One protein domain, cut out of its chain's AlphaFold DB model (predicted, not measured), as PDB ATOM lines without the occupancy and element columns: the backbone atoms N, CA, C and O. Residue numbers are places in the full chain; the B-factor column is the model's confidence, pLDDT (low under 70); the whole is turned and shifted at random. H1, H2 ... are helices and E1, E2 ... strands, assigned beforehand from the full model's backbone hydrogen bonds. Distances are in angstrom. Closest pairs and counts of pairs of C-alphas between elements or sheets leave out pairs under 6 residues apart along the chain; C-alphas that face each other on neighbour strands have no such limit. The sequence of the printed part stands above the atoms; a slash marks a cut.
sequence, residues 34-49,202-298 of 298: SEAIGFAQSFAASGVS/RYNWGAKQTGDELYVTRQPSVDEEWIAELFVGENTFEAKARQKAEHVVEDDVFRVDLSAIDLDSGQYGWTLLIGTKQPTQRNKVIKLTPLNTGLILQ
ATOM      1  N   SER A  34      16.892 -41.903  11.649       97.19
ATOM      2  CA  SER A  34      16.676 -43.220  12.270       97.19
ATOM      3  C   SER A  34      15.432 -43.944  11.740       97.19
ATOM      4  O   SER A  34      15.448 -45.163  11.626       97.19
ATOM      5  N   GLU A  35      14.370 -43.214  11.385       97.19
ATOM      6  CA  GLU A  35      13.202 -43.787  10.700       97.19
ATOM      7  C   GLU A  35      13.554 -44.215   9.268       97.19
ATOM      8  O   GLU A  35      13.141 -45.289   8.838       97.19
ATOM      9  N   ALA A  36      14.330 -43.407   8.536       97.06
ATOM     10  CA  ALA A  36      14.725 -43.711   7.164       97.06
ATOM     11  C   ALA A  36      15.625 -44.948   7.072       97.06
ATOM     12  O   ALA A  36      15.341 -45.846   6.279       97.06
ATOM     13  N   ILE A  37      16.647 -45.021   7.931       97.94
ATOM     14  CA  ILE A  37      17.520 -46.191   8.059       97.94
ATOM     15  C   ILE A  37      16.702 -47.404   8.499       97.94
ATOM     16  O   ILE A  37      16.691 -48.403   7.790       97.94
ATOM     17  N   GLY A  38      15.944 -47.311   9.599       97.38
ATOM     18  CA  GLY A  38      15.173 -48.443  10.124       97.38
ATOM     19  C   GLY A  38      14.135 -48.995   9.138       97.38
ATOM     20  O   GLY A  38      13.937 -50.206   9.077       97.38
ATOM     21  N   PHE A  39      13.513 -48.132   8.326       96.31
ATOM     22  CA  PHE A  39      12.618 -48.555   7.249       96.31
ATOM     23  C   PHE A  39      13.373 -49.250   6.111       96.31
ATOM     24  O   PHE A  39      12.970 -50.323   5.680       96.31
ATOM     25  N   ALA A  40      14.476 -48.681   5.615       96.44
ATOM     26  CA  ALA A  40      15.247 -49.315   4.546       96.44
ATOM     27  C   ALA A  40      15.874 -50.651   5.007       96.44
ATOM     28  O   ALA A  40      15.818 -51.640   4.274       96.44
ATOM     29  N   GLN A  41      16.382 -50.711   6.239       95.88
ATOM     30  CA  GLN A  41      16.969 -51.902   6.854       95.88
ATOM     31  C   GLN A  41      15.950 -53.035   7.056       95.88
ATOM     32  O   GLN A  41      16.306 -54.201   6.901       95.88
ATOM     33  N   SER A  42      14.666 -52.744   7.325       95.25
ATOM     34  CA  SER A  42      13.658 -53.798   7.566       95.25
ATOM     35  C   SER A  42      13.366 -54.716   6.369       95.25
ATOM     36  O   SER A  42      12.687 -55.727   6.534       95.25
ATOM     37  N   PHE A  43      13.882 -54.392   5.179       94.62
ATOM     38  CA  PHE A  43      13.771 -55.222   3.972       94.62
ATOM     39  C   PHE A  43      15.047 -56.019   3.651       94.62
ATOM     40  O   PHE A  43      15.033 -56.838   2.727       94.62
ATOM     41  N   ALA A  44      16.144 -55.805   4.384       92.75
ATOM     42  CA  ALA A  44      17.378 -56.568   4.220       92.75
ATOM     43  C   ALA A  44      17.180 -58.028   4.667       92.75
ATOM     44  O   ALA A  44      16.522 -58.311   5.671       92.75
ATOM     45  N   ALA A  45      17.731 -58.976   3.910       87.94
ATOM     46  CA  ALA A  45      17.642 -60.394   4.232       87.94
ATOM     47  C   ALA A  45      18.443 -60.718   5.501       87.94
ATOM     48  O   ALA A  45      19.629 -60.413   5.598       87.94
ATOM     49  N   SER A  46      17.820 -61.397   6.462       74.88
ATOM     50  CA  SER A  46      18.480 -61.814   7.697       74.88
ATOM     51  C   SER A  46      19.211 -63.149   7.514       74.88
ATOM     52  O   SER A  46      18.614 -64.222   7.565       74.88
ATOM     53  N   GLY A  47      20.533 -63.106   7.326       62.31
ATOM     54  CA  GLY A  47      21.347 -64.320   7.246       62.31
ATOM     55  C   GLY A  47      22.757 -64.110   6.701       62.31
ATOM     56  O   GLY A  47      23.150 -63.007   6.338       62.31
ATOM     57  N   VAL A  48      23.523 -65.202   6.638       56.34
ATOM     58  CA  VAL A  48      24.817 -65.221   5.945       56.34
ATOM     59  C   VAL A  48      24.560 -65.402   4.453       56.34
ATOM     60  O   VAL A  48      24.211 -66.496   4.017       56.34
ATOM     61  N   SER A  49      24.772 -64.345   3.677       62.16
ATOM     62  CA  SER A  49      24.899 -64.422   2.223       62.16
ATOM     63  C   SER A  49      26.352 -64.219   1.820       62.16
ATOM     64  O   SER A  49      27.011 -63.312   2.325       62.16
ATOM     65  N   ARG A 202      14.404 -61.270  -7.146       91.62
ATOM     66  CA  ARG A 202      13.574 -61.019  -5.951       91.62
ATOM     67  C   ARG A 202      14.294 -60.216  -4.864       91.62
ATOM     68  O   ARG A 202      14.190 -60.472  -3.667       91.62
ATOM     69  N   TYR A 203      15.004 -59.180  -5.296       93.25
ATOM     70  CA  TYR A 203      15.585 -58.183  -4.413       93.25
ATOM     71  C   TYR A 203      14.448 -57.449  -3.700       93.25
ATOM     72  O   TYR A 203      13.707 -56.694  -4.332       93.25
ATOM     73  N   ASN A 204      14.281 -57.702  -2.403       94.06
ATOM     74  CA  ASN A 204      13.351 -56.965  -1.554       94.06
ATOM     75  C   ASN A 204      13.976 -55.621  -1.173       94.06
ATOM     76  O   ASN A 204      15.152 -55.577  -0.799       94.06
ATOM     77  N   TRP A 205      13.224 -54.529  -1.255       95.75
ATOM     78  CA  TRP A 205      13.733 -53.222  -0.861       95.75
ATOM     79  C   TRP A 205      12.649 -52.228  -0.468       95.75
ATOM     80  O   TRP A 205      11.541 -52.226  -0.997       95.75
ATOM     81  N   GLY A 206      13.022 -51.322   0.425       95.94
ATOM     82  CA  GLY A 206      12.329 -50.073   0.685       95.94
ATOM     83  C   GLY A 206      13.261 -48.894   0.438       95.94
ATOM     84  O   GLY A 206      14.487 -49.035   0.397       95.94
ATOM     85  N   ALA A 207      12.673 -47.713   0.278       96.12
ATOM     86  CA  ALA A 207      13.405 -46.460   0.228       96.12
ATOM     87  C   ALA A 207      12.675 -45.369   1.014       96.12
ATOM     88  O   ALA A 207      11.444 -45.281   0.974       96.12
ATOM     89  N   LYS A 208      13.434 -44.530   1.721       95.94
ATOM     90  CA  LYS A 208      12.913 -43.427   2.533       95.94
ATOM     91  C   LYS A 208      13.918 -42.274   2.542       95.94
ATOM     92  O   LYS A 208      15.121 -42.501   2.623       95.94
ATOM     93  N   GLN A 209      13.417 -41.046   2.459       96.25
ATOM     94  CA  GLN A 209      14.229 -39.829   2.399       96.25
ATOM     95  C   GLN A 209      14.125 -39.005   3.695       96.25
ATOM     96  O   GLN A 209      13.039 -38.873   4.276       96.25
ATOM     97  N   THR A 210      15.252 -38.435   4.120       96.50
ATOM     98  CA  THR A 210      15.310 -37.230   4.961       96.50
ATOM     99  C   THR A 210      15.214 -35.994   4.049       96.50
ATOM    100  O   THR A 210      14.918 -36.131   2.862       96.50
ATOM    101  N   GLY A 211      15.428 -34.779   4.571       93.38
ATOM    102  CA  GLY A 211      15.458 -33.568   3.732       93.38
ATOM    103  C   GLY A 211      16.676 -33.476   2.797       93.38
ATOM    104  O   GLY A 211      16.652 -32.709   1.842       93.38
ATOM    105  N   ASP A 212      17.727 -34.246   3.082       95.50
ATOM    106  CA  ASP A 212      19.072 -34.141   2.508       95.50
ATOM    107  C   ASP A 212      19.678 -35.485   2.060       95.50
ATOM    108  O   ASP A 212      20.657 -35.494   1.316       95.50
ATOM    109  N   GLU A 213      19.111 -36.624   2.463       97.75
ATOM    110  CA  GLU A 213      19.638 -37.964   2.184       97.75
ATOM    111  C   GLU A 213      18.516 -38.930   1.756       97.75
ATOM    112  O   GLU A 213      17.424 -38.946   2.328       97.75
ATOM    113  N   LEU A 214      18.797 -39.802   0.783       97.94
ATOM    114  CA  LEU A 214      17.959 -40.959   0.449       97.94
ATOM    115  C   LEU A 214      18.607 -42.237   0.988       97.94
ATOM    116  O   LEU A 214      19.759 -42.534   0.676       97.94
ATOM    117  N   TYR A 215      17.830 -43.020   1.732       98.12
ATOM    118  CA  TYR A 215      18.203 -44.341   2.224       98.12
ATOM    119  C   TYR A 215      17.440 -45.413   1.445       98.12
ATOM    120  O   TYR A 215      16.215 -45.343   1.334       98.12
ATOM    121  N   VAL A 216      18.156 -46.399   0.900       98.00
ATOM    122  CA  VAL A 216      17.601 -47.531   0.136       98.00
ATOM    123  C   VAL A 216      18.183 -48.832   0.678       98.00
ATOM    124  O   VAL A 216      19.367 -48.875   0.986       98.00
ATOM    125  N   THR A 217      17.396 -49.904   0.779       97.69
ATOM    126  CA  THR A 217      17.884 -51.215   1.247       97.69
ATOM    127  C   THR A 217      19.098 -51.698   0.449       97.69
ATOM    128  O   THR A 217      19.034 -51.800  -0.781       97.69
ATOM    129  N   ARG A 218      20.171 -52.077   1.151       95.69
ATOM    130  CA  ARG A 218      21.320 -52.818   0.620       95.69
ATOM    131  C   ARG A 218      21.223 -54.260   1.107       95.69
ATOM    132  O   ARG A 218      21.374 -54.523   2.291       95.69
ATOM    133  N   GLN A 219      20.992 -55.207   0.203       93.94
ATOM    134  CA  GLN A 219      20.989 -56.623   0.582       93.94
ATOM    135  C   GLN A 219      22.406 -57.088   0.978       93.94
ATOM    136  O   GLN A 219      23.355 -56.728   0.278       93.94
ATOM    137  N   PRO A 220      22.579 -57.951   1.998       90.50
ATOM    138  CA  PRO A 220      23.908 -58.413   2.427       90.50
ATOM    139  C   PRO A 220      24.712 -59.188   1.363       90.50
ATOM    140  O   PRO A 220      25.918 -59.371   1.510       90.50
ATOM    141  N   SER A 221      24.070 -59.625   0.270       90.19
ATOM    142  CA  SER A 221      24.720 -60.282  -0.883       90.19
ATOM    143  C   SER A 221      25.354 -59.306  -1.885       90.19
ATOM    144  O   SER A 221      25.998 -59.743  -2.841       90.19
ATOM    145  N   VAL A 222      25.181 -57.996  -1.679       90.56
ATOM    146  CA  VAL A 222      25.898 -56.939  -2.404       90.56
ATOM    147  C   VAL A 222      27.376 -56.990  -2.030       90.56
ATOM    148  O   VAL A 222      27.723 -56.871  -0.857       90.56
ATOM    149  N   ASP A 223      28.254 -57.090  -3.022       88.62
ATOM    150  CA  ASP A 223      29.687 -56.886  -2.808       88.62
ATOM    151  C   ASP A 223      29.979 -55.403  -2.495       88.62
ATOM    152  O   ASP A 223      29.369 -54.494  -3.068       88.62
ATOM    153  N   GLU A 224      30.899 -55.135  -1.571       87.94
ATOM    154  CA  GLU A 224      31.292 -53.771  -1.205       87.94
ATOM    155  C   GLU A 224      32.020 -53.031  -2.337       87.94
ATOM    156  O   GLU A 224      31.933 -51.807  -2.396       87.94
ATOM    157  N   GLU A 225      32.658 -53.746  -3.272       90.00
ATOM    158  CA  GLU A 225      33.325 -53.151  -4.441       90.00
ATOM    159  C   GLU A 225      32.359 -52.778  -5.584       90.00
ATOM    160  O   GLU A 225      32.757 -52.115  -6.551       90.00
ATOM    161  N   TRP A 226      31.087 -53.189  -5.513       93.62
ATOM    162  CA  TRP A 226      30.087 -52.827  -6.522       93.62
ATOM    163  C   TRP A 226      29.697 -51.347  -6.450       93.62
ATOM    164  O   TRP A 226      29.943 -50.641  -5.479       93.62
ATOM    165  N   ILE A 227      29.060 -50.864  -7.517       95.31
ATOM    166  CA  ILE A 227      28.657 -49.470  -7.663       95.31
ATOM    167  C   ILE A 227      27.135 -49.367  -7.592       95.31
ATOM    168  O   ILE A 227      26.439 -49.833  -8.498       95.31
ATOM    169  N   ALA A 228      26.634 -48.692  -6.559       97.38
ATOM    170  CA  ALA A 228      25.272 -48.175  -6.503       97.38
ATOM    171  C   ALA A 228      25.238 -46.698  -6.952       97.38
ATOM    172  O   ALA A 228      26.025 -45.867  -6.492       97.38
ATOM    173  N   GLU A 229      24.350 -46.357  -7.886       97.56
ATOM    174  CA  GLU A 229      24.261 -45.017  -8.485       97.56
ATOM    175  C   GLU A 229      22.798 -44.631  -8.732       97.56
ATOM    176  O   GLU A 229      22.046 -45.349  -9.395       97.56
ATOM    177  N   LEU A 230      22.393 -43.494  -8.166       97.75
ATOM    178  CA  LEU A 230      21.081 -42.881  -8.322       97.75
ATOM    179  C   LEU A 230      21.035 -42.109  -9.641       97.75
ATOM    180  O   LEU A 230      21.910 -41.294  -9.922       97.75
ATOM    181  N   PHE A 231      19.982 -42.330 -10.418       96.81
ATOM    182  CA  PHE A 231      19.637 -41.591 -11.627       96.81
ATOM    183  C   PHE A 231      18.354 -40.813 -11.343       96.81
ATOM    184  O   PHE A 231      17.347 -41.416 -10.977       96.81
ATOM    185  N   VAL A 232      18.384 -39.490 -11.513       96.81
ATOM    186  CA  VAL A 232      17.231 -38.606 -11.278       96.81
ATOM    187  C   VAL A 232      16.676 -38.131 -12.618       96.81
ATOM    188  O   VAL A 232      17.421 -37.624 -13.456       96.81
ATOM    189  N   GLY A 233      15.373 -38.295 -12.842       92.69
ATOM    190  CA  GLY A 233      14.707 -38.005 -14.113       92.69
ATOM    191  C   GLY A 233      13.631 -39.034 -14.469       92.69
ATOM    192  O   GLY A 233      13.280 -39.895 -13.670       92.69
ATOM    193  N   GLU A 234      13.099 -38.939 -15.687       85.50
ATOM    194  CA  GLU A 234      12.050 -39.848 -16.181       85.50
ATOM    195  C   GLU A 234      12.595 -41.235 -16.545       85.50
ATOM    196  O   GLU A 234      11.891 -42.236 -16.440       85.50
ATOM    197  N   ASN A 235      13.854 -41.305 -16.979       84.81
ATOM    198  CA  ASN A 235      14.509 -42.542 -17.375       84.81
ATOM    199  C   ASN A 235      16.025 -42.476 -17.112       84.81
ATOM    200  O   ASN A 235      16.592 -41.409 -16.875       84.81
ATOM    201  N   THR A 236      16.697 -43.628 -17.153       86.06
ATOM    202  CA  THR A 236      18.139 -43.724 -16.876       86.06
ATOM    203  C   THR A 236      19.024 -43.289 -18.044       86.06
ATOM    204  O   THR A 236      20.199 -43.009 -17.811       86.06
ATOM    205  N   PHE A 237      18.521 -43.240 -19.282       85.62
ATOM    206  CA  PHE A 237      19.297 -42.854 -20.469       85.62
ATOM    207  C   PHE A 237      19.532 -41.340 -20.505       85.62
ATOM    208  O   PHE A 237      20.674 -40.898 -20.638       85.62
ATOM    209  N   GLU A 238      18.465 -40.572 -20.287       88.62
ATOM    210  CA  GLU A 238      18.408 -39.106 -20.283       88.62
ATOM    211  C   GLU A 238      18.215 -38.557 -18.857       88.62
ATOM    212  O   GLU A 238      17.443 -37.633 -18.607       88.62
ATOM    213  N   ALA A 239      18.908 -39.161 -17.886       92.56
ATOM    214  CA  ALA A 239      18.868 -38.712 -16.499       92.56
ATOM    215  C   ALA A 239      19.382 -37.267 -16.365       92.56
ATOM    216  O   ALA A 239      20.466 -36.939 -16.854       92.56
ATOM    217  N   LYS A 240      18.613 -36.434 -15.655       95.81
ATOM    218  CA  LYS A 240      18.896 -35.017 -15.384       95.81
ATOM    219  C   LYS A 240      20.096 -34.850 -14.453       95.81
ATOM    220  O   LYS A 240      20.900 -33.950 -14.653       95.81
ATOM    221  N   ALA A 241      20.228 -35.745 -13.475       96.38
ATOM    222  CA  ALA A 241      21.383 -35.828 -12.590       96.38
ATOM    223  C   ALA A 241      21.718 -37.286 -12.252       96.38
ATOM    224  O   ALA A 241      20.896 -38.195 -12.427       96.38
ATOM    225  N   ARG A 242      22.944 -37.503 -11.767       96.19
ATOM    226  CA  ARG A 242      23.431 -38.795 -11.275       96.19
ATOM    227  C   ARG A 242      24.219 -38.579  -9.995       96.19
ATOM    228  O   ARG A 242      25.037 -37.665  -9.955       96.19
ATOM    229  N   GLN A 243      24.015 -39.436  -9.003       97.25
ATOM    230  CA  GLN A 243      24.723 -39.364  -7.730       97.25
ATOM    231  C   GLN A 243      25.097 -40.766  -7.253       97.25
ATOM    232  O   GLN A 243      24.274 -41.678  -7.286       97.25
ATOM    233  N   LYS A 244      26.344 -40.964  -6.820       97.31
ATOM    234  CA  LYS A 244      26.765 -42.253  -6.255       97.31
ATOM    235  C   LYS A 244      26.153 -42.449  -4.874       97.31
ATOM    236  O   LYS A 244      26.082 -41.499  -4.098       97.31
ATOM    237  N   ALA A 245      25.766 -43.682  -4.569       97.81
ATOM    238  CA  ALA A 245      25.429 -44.069  -3.212       97.81
ATOM    239  C   ALA A 245      26.678 -44.572  -2.476       97.81
ATOM    240  O   ALA A 245      27.537 -45.233  -3.059       97.81
ATOM    241  N   GLU A 246      26.756 -44.279  -1.186       97.44
ATOM    242  CA  GLU A 246      27.665 -44.922  -0.244       97.44
ATOM    243  C   GLU A 246      27.050 -46.236   0.251       97.44
ATOM    244  O   GLU A 246      25.832 -46.341   0.409       97.44
ATOM    245  N   HIS A 247      27.888 -47.241   0.504       96.56
ATOM    246  CA  HIS A 247      27.479 -48.489   1.142       96.56
ATOM    247  C   HIS A 247      27.655 -48.333   2.659       96.56
ATOM    248  O   HIS A 247      28.786 -48.319   3.138       96.56
ATOM    249  N   VAL A 248      26.555 -48.225   3.406       96.12
ATOM    250  CA  VAL A 248      26.563 -48.223   4.878       96.12
ATOM    251  C   VAL A 248      26.229 -49.647   5.315       96.12
ATOM    252  O   VAL A 248      25.065 -50.040   5.420       96.12
ATOM    253  N   VAL A 249      27.276 -50.464   5.422       90.88
ATOM    254  CA  VAL A 249      27.180 -51.928   5.549       90.88
ATOM    255  C   VAL A 249      26.591 -52.328   6.899       90.88
ATOM    256  O   VAL A 249      25.794 -53.253   6.966       90.88
ATOM    257  N   GLU A 250      26.936 -51.600   7.957       90.50
ATOM    258  CA  GLU A 250      26.465 -51.804   9.329       90.50
ATOM    259  C   GLU A 250      24.954 -51.576   9.518       90.50
ATOM    260  O   GLU A 250      24.363 -52.134  10.442       90.50
ATOM    261  N   ASP A 251      24.348 -50.782   8.633       93.88
ATOM    262  CA  ASP A 251      22.929 -50.421   8.641       93.88
ATOM    263  C   ASP A 251      22.133 -51.169   7.544       93.88
ATOM    264  O   ASP A 251      20.923 -50.985   7.435       93.88
ATOM    265  N   ASP A 252      22.787 -51.998   6.716       95.56
ATOM    266  CA  ASP A 252      22.222 -52.635   5.511       95.56
ATOM    267  C   ASP A 252      21.512 -51.647   4.557       95.56
ATOM    268  O   ASP A 252      20.452 -51.924   3.980       95.56
ATOM    269  N   VAL A 253      22.116 -50.468   4.343       97.75
ATOM    270  CA  VAL A 253      21.580 -49.432   3.442       97.75
ATOM    271  C   VAL A 253      22.605 -48.876   2.457       97.75
ATOM    272  O   VAL A 253      23.805 -48.784   2.706       97.75
ATOM    273  N   PHE A 254      22.091 -48.444   1.310       98.38
ATOM    274  CA  PHE A 254      22.727 -47.458   0.455       98.38
ATOM    275  C   PHE A 254      22.290 -46.062   0.901       98.38
ATOM    276  O   PHE A 254      21.089 -45.806   1.028       98.38
ATOM    277  N   ARG A 255      23.251 -45.155   1.094       98.38
ATOM    278  CA  ARG A 255      23.013 -43.746   1.441       98.38
ATOM    279  C   ARG A 255      23.363 -42.855   0.254       98.38
ATOM    280  O   ARG A 255      24.483 -42.912  -0.244       98.38
ATOM    281  N   VAL A 256      22.430 -42.022  -0.196       98.25
ATOM    282  CA  VAL A 256      22.663 -41.034  -1.261       98.25
ATOM    283  C   VAL A 256      22.524 -39.632  -0.684       98.25
ATOM    284  O   VAL A 256      21.453 -39.277  -0.208       98.25
ATOM    285  N   ASP A 257      23.590 -38.838  -0.757       97.56
ATOM    286  CA  ASP A 257      23.563 -37.403  -0.453       97.56
ATOM    287  C   ASP A 257      22.821 -36.653  -1.569       97.56
ATOM    288  O   ASP A 257      23.287 -36.607  -2.709       97.56
ATOM    289  N   LEU A 258      21.652 -36.099  -1.246       96.94
ATOM    290  CA  LEU A 258      20.805 -35.347  -2.171       96.94
ATOM    291  C   LEU A 258      21.230 -33.878  -2.275       96.94
ATOM    292  O   LEU A 258      20.959 -33.250  -3.294       96.94
ATOM    293  N   SER A 259      21.938 -33.341  -1.276       94.25
ATOM    294  CA  SER A 259      22.445 -31.960  -1.290       94.25
ATOM    295  C   SER A 259      23.545 -31.738  -2.339       94.25
ATOM    296  O   SER A 259      23.795 -30.610  -2.765       94.25
ATOM    297  N   ALA A 260      24.169 -32.823  -2.803       92.50
ATOM    298  CA  ALA A 260      25.124 -32.832  -3.907       92.50
ATOM    299  C   ALA A 260      24.475 -32.781  -5.311       92.50
ATOM    300  O   ALA A 260      25.196 -32.729  -6.311       92.50
ATOM    301  N   ILE A 261      23.140 -32.832  -5.416       95.44
ATOM    302  CA  ILE A 261      22.417 -32.885  -6.693       95.44
ATOM    303  C   ILE A 261      22.050 -31.468  -7.152       95.44
ATOM    304  O   ILE A 261      21.124 -30.855  -6.631       95.44
ATOM    305  N   ASP A 262      22.749 -30.973  -8.176       93.75
ATOM    306  CA  ASP A 262      22.506 -29.664  -8.803       93.75
ATOM    307  C   ASP A 262      21.260 -29.701  -9.716       93.75
ATOM    308  O   ASP A 262      21.350 -29.864 -10.935       93.75
ATOM    309  N   LEU A 263      20.075 -29.635  -9.099       95.50
ATOM    310  CA  LEU A 263      18.762 -29.498  -9.737       95.50
ATOM    311  C   LEU A 263      17.880 -28.543  -8.916       95.50
ATOM    312  O   LEU A 263      18.046 -28.429  -7.704       95.50
ATOM    313  N   ASP A 264      16.912 -27.897  -9.570       95.38
ATOM    314  CA  ASP A 264      15.916 -27.058  -8.889       95.38
ATOM    315  C   ASP A 264      15.108 -27.849  -7.835       95.38
ATOM    316  O   ASP A 264      14.868 -29.053  -7.975       95.38
ATOM    317  N   SER A 265      14.608 -27.160  -6.806       94.31
ATOM    318  CA  SER A 265      13.713 -27.749  -5.804       94.31
ATOM    319  C   SER A 265      12.441 -28.302  -6.466       94.31
ATOM    320  O   SER A 265      11.745 -27.595  -7.202       94.31
ATOM    321  N   GLY A 266      12.080 -29.555  -6.185       94.38
ATOM    322  CA  GLY A 266      10.950 -30.200  -6.853       94.38
ATOM    323  C   GLY A 266      10.824 -31.696  -6.588       94.38
ATOM    324  O   GLY A 266      11.608 -32.285  -5.846       94.38
ATOM    325  N   GLN A 267       9.816 -32.314  -7.210       95.06
ATOM    326  CA  GLN A 267       9.591 -33.758  -7.159       95.06
ATOM    327  C   GLN A 267      10.004 -34.414  -8.483       95.06
ATOM    328  O   GLN A 267       9.558 -34.005  -9.555       95.06
ATOM    329  N   TYR A 268      10.825 -35.460  -8.401       95.44
ATOM    330  CA  TYR A 268      11.436 -36.129  -9.545       95.44
ATOM    331  C   TYR A 268      11.165 -37.636  -9.541       95.44
ATOM    332  O   TYR A 268      11.103 -38.280  -8.491       95.44
ATOM    333  N   GLY A 269      11.062 -38.220 -10.736       95.56
ATOM    334  CA  GLY A 269      11.285 -39.654 -10.909       95.56
ATOM    335  C   GLY A 269      12.740 -40.005 -10.588       95.56
ATOM    336  O   GLY A 269      13.637 -39.168 -10.732       95.56
ATOM    337  N   TRP A 270      12.982 -41.233 -10.135       96.19
ATOM    338  CA  TRP A 270      14.333 -41.715  -9.871       96.19
ATOM    339  C   TRP A 270      14.468 -43.221 -10.092       96.19
ATOM    340  O   TRP A 270      13.491 -43.955 -10.244       96.19
ATOM    341  N   THR A 271      15.708 -43.688 -10.156       95.81
ATOM    342  CA  THR A 271      16.067 -45.103 -10.255       95.81
ATOM    343  C   THR A 271      17.433 -45.306  -9.610       95.81
ATOM    344  O   THR A 271      18.363 -44.577  -9.946       95.81
ATOM    345  N   LEU A 272      17.589 -46.301  -8.736       96.75
ATOM    346  CA  LEU A 272      18.911 -46.738  -8.274       96.75
ATOM    347  C   LEU A 272      19.373 -47.916  -9.142       96.75
ATOM    348  O   LEU A 272      18.678 -48.929  -9.245       96.75
ATOM    349  N   LEU A 273      20.538 -47.794  -9.774       96.12
ATOM    350  CA  LEU A 273      21.205 -48.915 -10.436       96.12
ATOM    351  C   LEU A 273      22.287 -49.473  -9.518       96.12
ATOM    352  O   LEU A 273      23.144 -48.721  -9.062       96.12
ATOM    353  N   ILE A 274      22.281 -50.789  -9.318       95.44
ATOM    354  CA  ILE A 274      23.386 -51.521  -8.694       95.44
ATOM    355  C   ILE A 274      24.087 -52.288  -9.816       95.44
ATOM    356  O   ILE A 274      23.428 -52.962 -10.614       95.44
ATOM    357  N   GLY A 275      25.410 -52.181  -9.917       92.88
ATOM    358  CA  GLY A 275      26.195 -52.843 -10.957       92.88
ATOM    359  C   GLY A 275      27.609 -53.191 -10.510       92.88
ATOM    360  O   GLY A 275      28.189 -52.509  -9.672       92.88
ATOM    361  N   THR A 276      28.195 -54.226 -11.111       89.69
ATOM    362  CA  THR A 276      29.507 -54.758 -10.691       89.69
ATOM    363  C   THR A 276      30.689 -53.835 -10.993       89.69
ATOM    364  O   THR A 276      31.780 -54.050 -10.478       89.69
ATOM    365  N   LYS A 277      30.507 -52.829 -11.862       88.38
ATOM    366  CA  LYS A 277      31.521 -51.829 -12.242       88.38
ATOM    367  C   LYS A 277      30.900 -50.651 -12.995       88.38
ATOM    368  O   LYS A 277      29.748 -50.698 -13.431       88.38
ATOM    369  N   GLN A 278      31.681 -49.595 -13.219       86.19
ATOM    370  CA  GLN A 278      31.258 -48.473 -14.062       86.19
ATOM    371  C   GLN A 278      31.387 -48.777 -15.575       86.19
ATOM    372  O   GLN A 278      32.279 -49.524 -15.981       86.19
ATOM    373  N   PRO A 279      30.542 -48.171 -16.437       87.06
ATOM    374  CA  PRO A 279      29.329 -47.424 -16.092       87.06
ATOM    375  C   PRO A 279      28.194 -48.374 -15.671       87.06
ATOM    376  O   PRO A 279      27.972 -49.405 -16.311       87.06
ATOM    377  N   THR A 280      27.452 -48.005 -14.626       87.06
ATOM    378  CA  THR A 280      26.364 -48.815 -14.039       87.06
ATOM    379  C   THR A 280      25.305 -49.202 -15.072       87.06
ATOM    380  O   THR A 280      24.947 -50.367 -15.164       87.06
ATOM    381  N   GLN A 281      24.901 -48.279 -15.953       85.31
ATOM    382  CA  GLN A 281      23.931 -48.516 -17.036       85.31
ATOM    383  C   GLN A 281      24.243 -49.755 -17.901       85.31
ATOM    384  O   GLN A 281      23.318 -50.408 -18.381       85.31
ATOM    385  N   ARG A 282      25.531 -50.077 -18.108       83.94
ATOM    386  CA  ARG A 282      25.986 -51.223 -18.922       83.94
ATOM    387  C   ARG A 282      26.294 -52.478 -18.105       83.94
ATOM    388  O   ARG A 282      26.260 -53.567 -18.656       83.94
ATOM    389  N   ASN A 283      26.617 -52.323 -16.822       84.88
ATOM    390  CA  ASN A 283      27.046 -53.412 -15.936       84.88
ATOM    391  C   ASN A 283      26.062 -53.632 -14.772       84.88
ATOM    392  O   ASN A 283      26.444 -54.174 -13.734       84.88
ATOM    393  N   LYS A 284      24.817 -53.162 -14.930       89.31
ATOM    394  CA  LYS A 284      23.740 -53.308 -13.952       89.31
ATOM    395  C   LYS A 284      23.479 -54.791 -13.693       89.31
ATOM    396  O   LYS A 284      23.371 -55.570 -14.638       89.31
ATOM    397  N   VAL A 285      23.365 -55.145 -12.419       91.50
ATOM    398  CA  VAL A 285      22.880 -56.452 -11.958       91.50
ATOM    399  C   VAL A 285      21.411 -56.382 -11.548       91.50
ATOM    400  O   VAL A 285      20.740 -57.406 -11.584       91.50
ATOM    401  N   ILE A 286      20.914 -55.186 -11.204       93.19
ATOM    402  CA  ILE A 286      19.493 -54.893 -10.973       93.19
ATOM    403  C   ILE A 286      19.192 -53.389 -11.130       93.19
ATOM    404  O   ILE A 286      20.087 -52.542 -11.026       93.19
ATOM    405  N   LYS A 287      17.920 -53.059 -11.384       93.62
ATOM    406  CA  LYS A 287      17.375 -51.698 -11.488       93.62
ATOM    407  C   LYS A 287      16.247 -51.499 -10.470       93.62
ATOM    408  O   LYS A 287      15.152 -52.006 -10.678       93.62
ATOM    409  N   LEU A 288      16.461 -50.707  -9.423       94.19
ATOM    410  CA  LEU A 288      15.421 -50.398  -8.436       94.19
ATOM    411  C   LEU A 288      14.649 -49.146  -8.879       94.19
ATOM    412  O   LEU A 288      15.215 -48.052  -8.935       94.19
ATOM    413  N   THR A 289      13.369 -49.311  -9.223       91.81
ATOM    414  CA  THR A 289      12.473 -48.215  -9.640       91.81
ATOM    415  C   THR A 289      11.269 -48.168  -8.692       91.81
ATOM    416  O   THR A 289      10.577 -49.179  -8.576       91.81
ATOM    417  N   PRO A 290      10.991 -47.049  -8.001       87.75
ATOM    418  CA  PRO A 290       9.843 -46.948  -7.101       87.75
ATOM    419  C   PRO A 290       8.536 -46.920  -7.897       87.75
ATOM    420  O   PRO A 290       8.447 -46.259  -8.930       87.75
ATOM    421  N   LEU A 291       7.493 -47.578  -7.388       78.50
ATOM    422  CA  LEU A 291       6.191 -47.608  -8.066       78.50
ATOM    423  C   LEU A 291       5.417 -46.285  -7.928       78.50
ATOM    424  O   LEU A 291       4.796 -45.844  -8.886       78.50
ATOM    425  N   ASN A 292       5.446 -45.652  -6.746       76.44
ATOM    426  CA  ASN A 292       4.638 -44.459  -6.434       76.44
ATOM    427  C   ASN A 292       5.376 -43.407  -5.573       76.44
ATOM    428  O   ASN A 292       4.740 -42.545  -4.969       76.44
ATOM    429  N   THR A 293       6.711 -43.463  -5.500       81.62
ATOM    430  CA  THR A 293       7.514 -42.623  -4.588       81.62
ATOM    431  C   THR A 293       8.502 -41.763  -5.368       81.62
ATOM    432  O   THR A 293       9.583 -42.222  -5.733       81.62
ATOM    433  N   GLY A 294       8.140 -40.505  -5.623       89.94
ATOM    434  CA  GLY A 294       9.070 -39.522  -6.191       89.94
ATOM    435  C   GLY A 294      10.129 -39.074  -5.179       89.94
ATOM    436  O   GLY A 294       9.868 -39.052  -3.978       89.94
ATOM    437  N   LEU A 295      11.303 -38.698  -5.681       94.44
ATOM    438  CA  LEU A 295      12.372 -38.056  -4.917       94.44
ATOM    439  C   LEU A 295      12.035 -36.575  -4.757       94.44
ATOM    440  O   LEU A 295      11.638 -35.952  -5.742       94.44
ATOM    441  N   ILE A 296      12.196 -36.007  -3.565       95.38
ATOM    442  CA  ILE A 296      12.008 -34.568  -3.340       95.38
ATOM    443  C   ILE A 296      13.373 -33.927  -3.106       95.38
ATOM    444  O   ILE A 296      14.100 -34.348  -2.212       95.38
ATOM    445  N   LEU A 297      13.697 -32.910  -3.904       94.81
ATOM    446  CA  LEU A 297      14.882 -32.064  -3.744       94.81
ATOM    447  C   LEU A 297      14.454 -30.688  -3.214       94.81
ATOM    448  O   LEU A 297      13.362 -30.212  -3.554       94.81
ATOM    449  N   GLN A 298      15.288 -30.073  -2.370       87.44
ATOM    450  CA  GLN A 298      15.028 -28.793  -1.696       87.44
ATOM    451  C   GLN A 298      16.055 -27.733  -2.081       87.44
ATOM    452  O   GLN A 298      17.259 -28.037  -2.005       87.44
TER     453      GLN A 298
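Overview. This is residues 34 to 49 and 202 to 298 of the 298 residues of an uncharacterized protein of Haloarcula californiae ATCC 33799 (UniProt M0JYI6). Two antiparallel four-stranded sheets lie face to face as a sandwich, their strands crossed at 56 degrees, with the short helix H1 packed outside the sheet E2 E3 E7 E6 and the four-residue helix H2 outside the sheet E5 E4 E9 E10. A small antiparallel pair, E8 and E11, sits at one end. The 113 printed residues hold H1, then strands E1 to E9, then H2, E10 and E11; the class is mixed, helices and strands. The whole is compact, with a radius of gyration of the C-alphas of 13.2 A and spans of 42 by 33 by 24 A.

Along the chain. Find C-alpha 34 at (16.676, -43.220, 12.270); from there H1 runs 10.2 A to residue 41. Beyond the cut come E1, residues 203 to 205, E2, 207 to 209, and E3, 213 to 217, 13.4 A long. C-alpha 227 at (28.657, -49.470, -7.663) begins E4, which runs 16.2 A to residue 232. Read on through E5, 241 to 244, E6, 246 to 248, E7, 253 to 257, 12.8 A, E8, 266 to 268, and E9, 270 to 275, 16.3 A. H2, 280 to 283, E10, 284 to 288, and E11, 295 to 297, follow; E11 ends at C-alpha 297, (14.882, -32.064, -3.744).

Arrangement. Look first at hairpin E2 and E3, where N 208 and O 215 are 2.9 A apart, within hydrogen-bond range, as are N 214 and O 256 of E3 and E7, 2.9 A, and N 246 and O 255 of hairpin E6 and E7, 2.8 A. In the other sheet look at N 230 and O 243 of hairpin E4 and E5, 2.8 A, N 229 and O 273 of E4 and E9, 2.9 A, and N 288 and O 272 of E9 and E10, 2.8 A. Between the sheets, the closest C-alphas of E5 and E7, Lys 244 and Val 256, are 6.6 A apart. H1 is on its sheet at a height of 7.1 A, along the strands; its closest C-alphas to E3 are Ala 40 and Thr 217, 4.6 A. H2 is on the other sheet at a height of 7.5 A, only just over E9, with 3 of its C-alphas there; Gly 275 and Asn 283 have the closest C-alphas, 5.1 A. E8 runs on into E9 at 47 degrees; N 268 and O 295 of E8 and E11 are 2.8 A apart. E1 pairs with no named strand and runs on into E2 at 29 degrees. In H1 every O i to N i+4 pair is within hydrogen-bond range; H2 is too short for such a pair.

Size, cuts and confidence. The two C-alphas farthest apart, of Val 48 and Asp 264, are 41.9 A apart. Residues 50 to 201 are not printed, and C-alphas 49 and 202 are 14.4 A apart across the cut. Of the links printed whole, none is long. The mean pLDDT of the printed part is 92.3, and residues 47 to 49 are under 70.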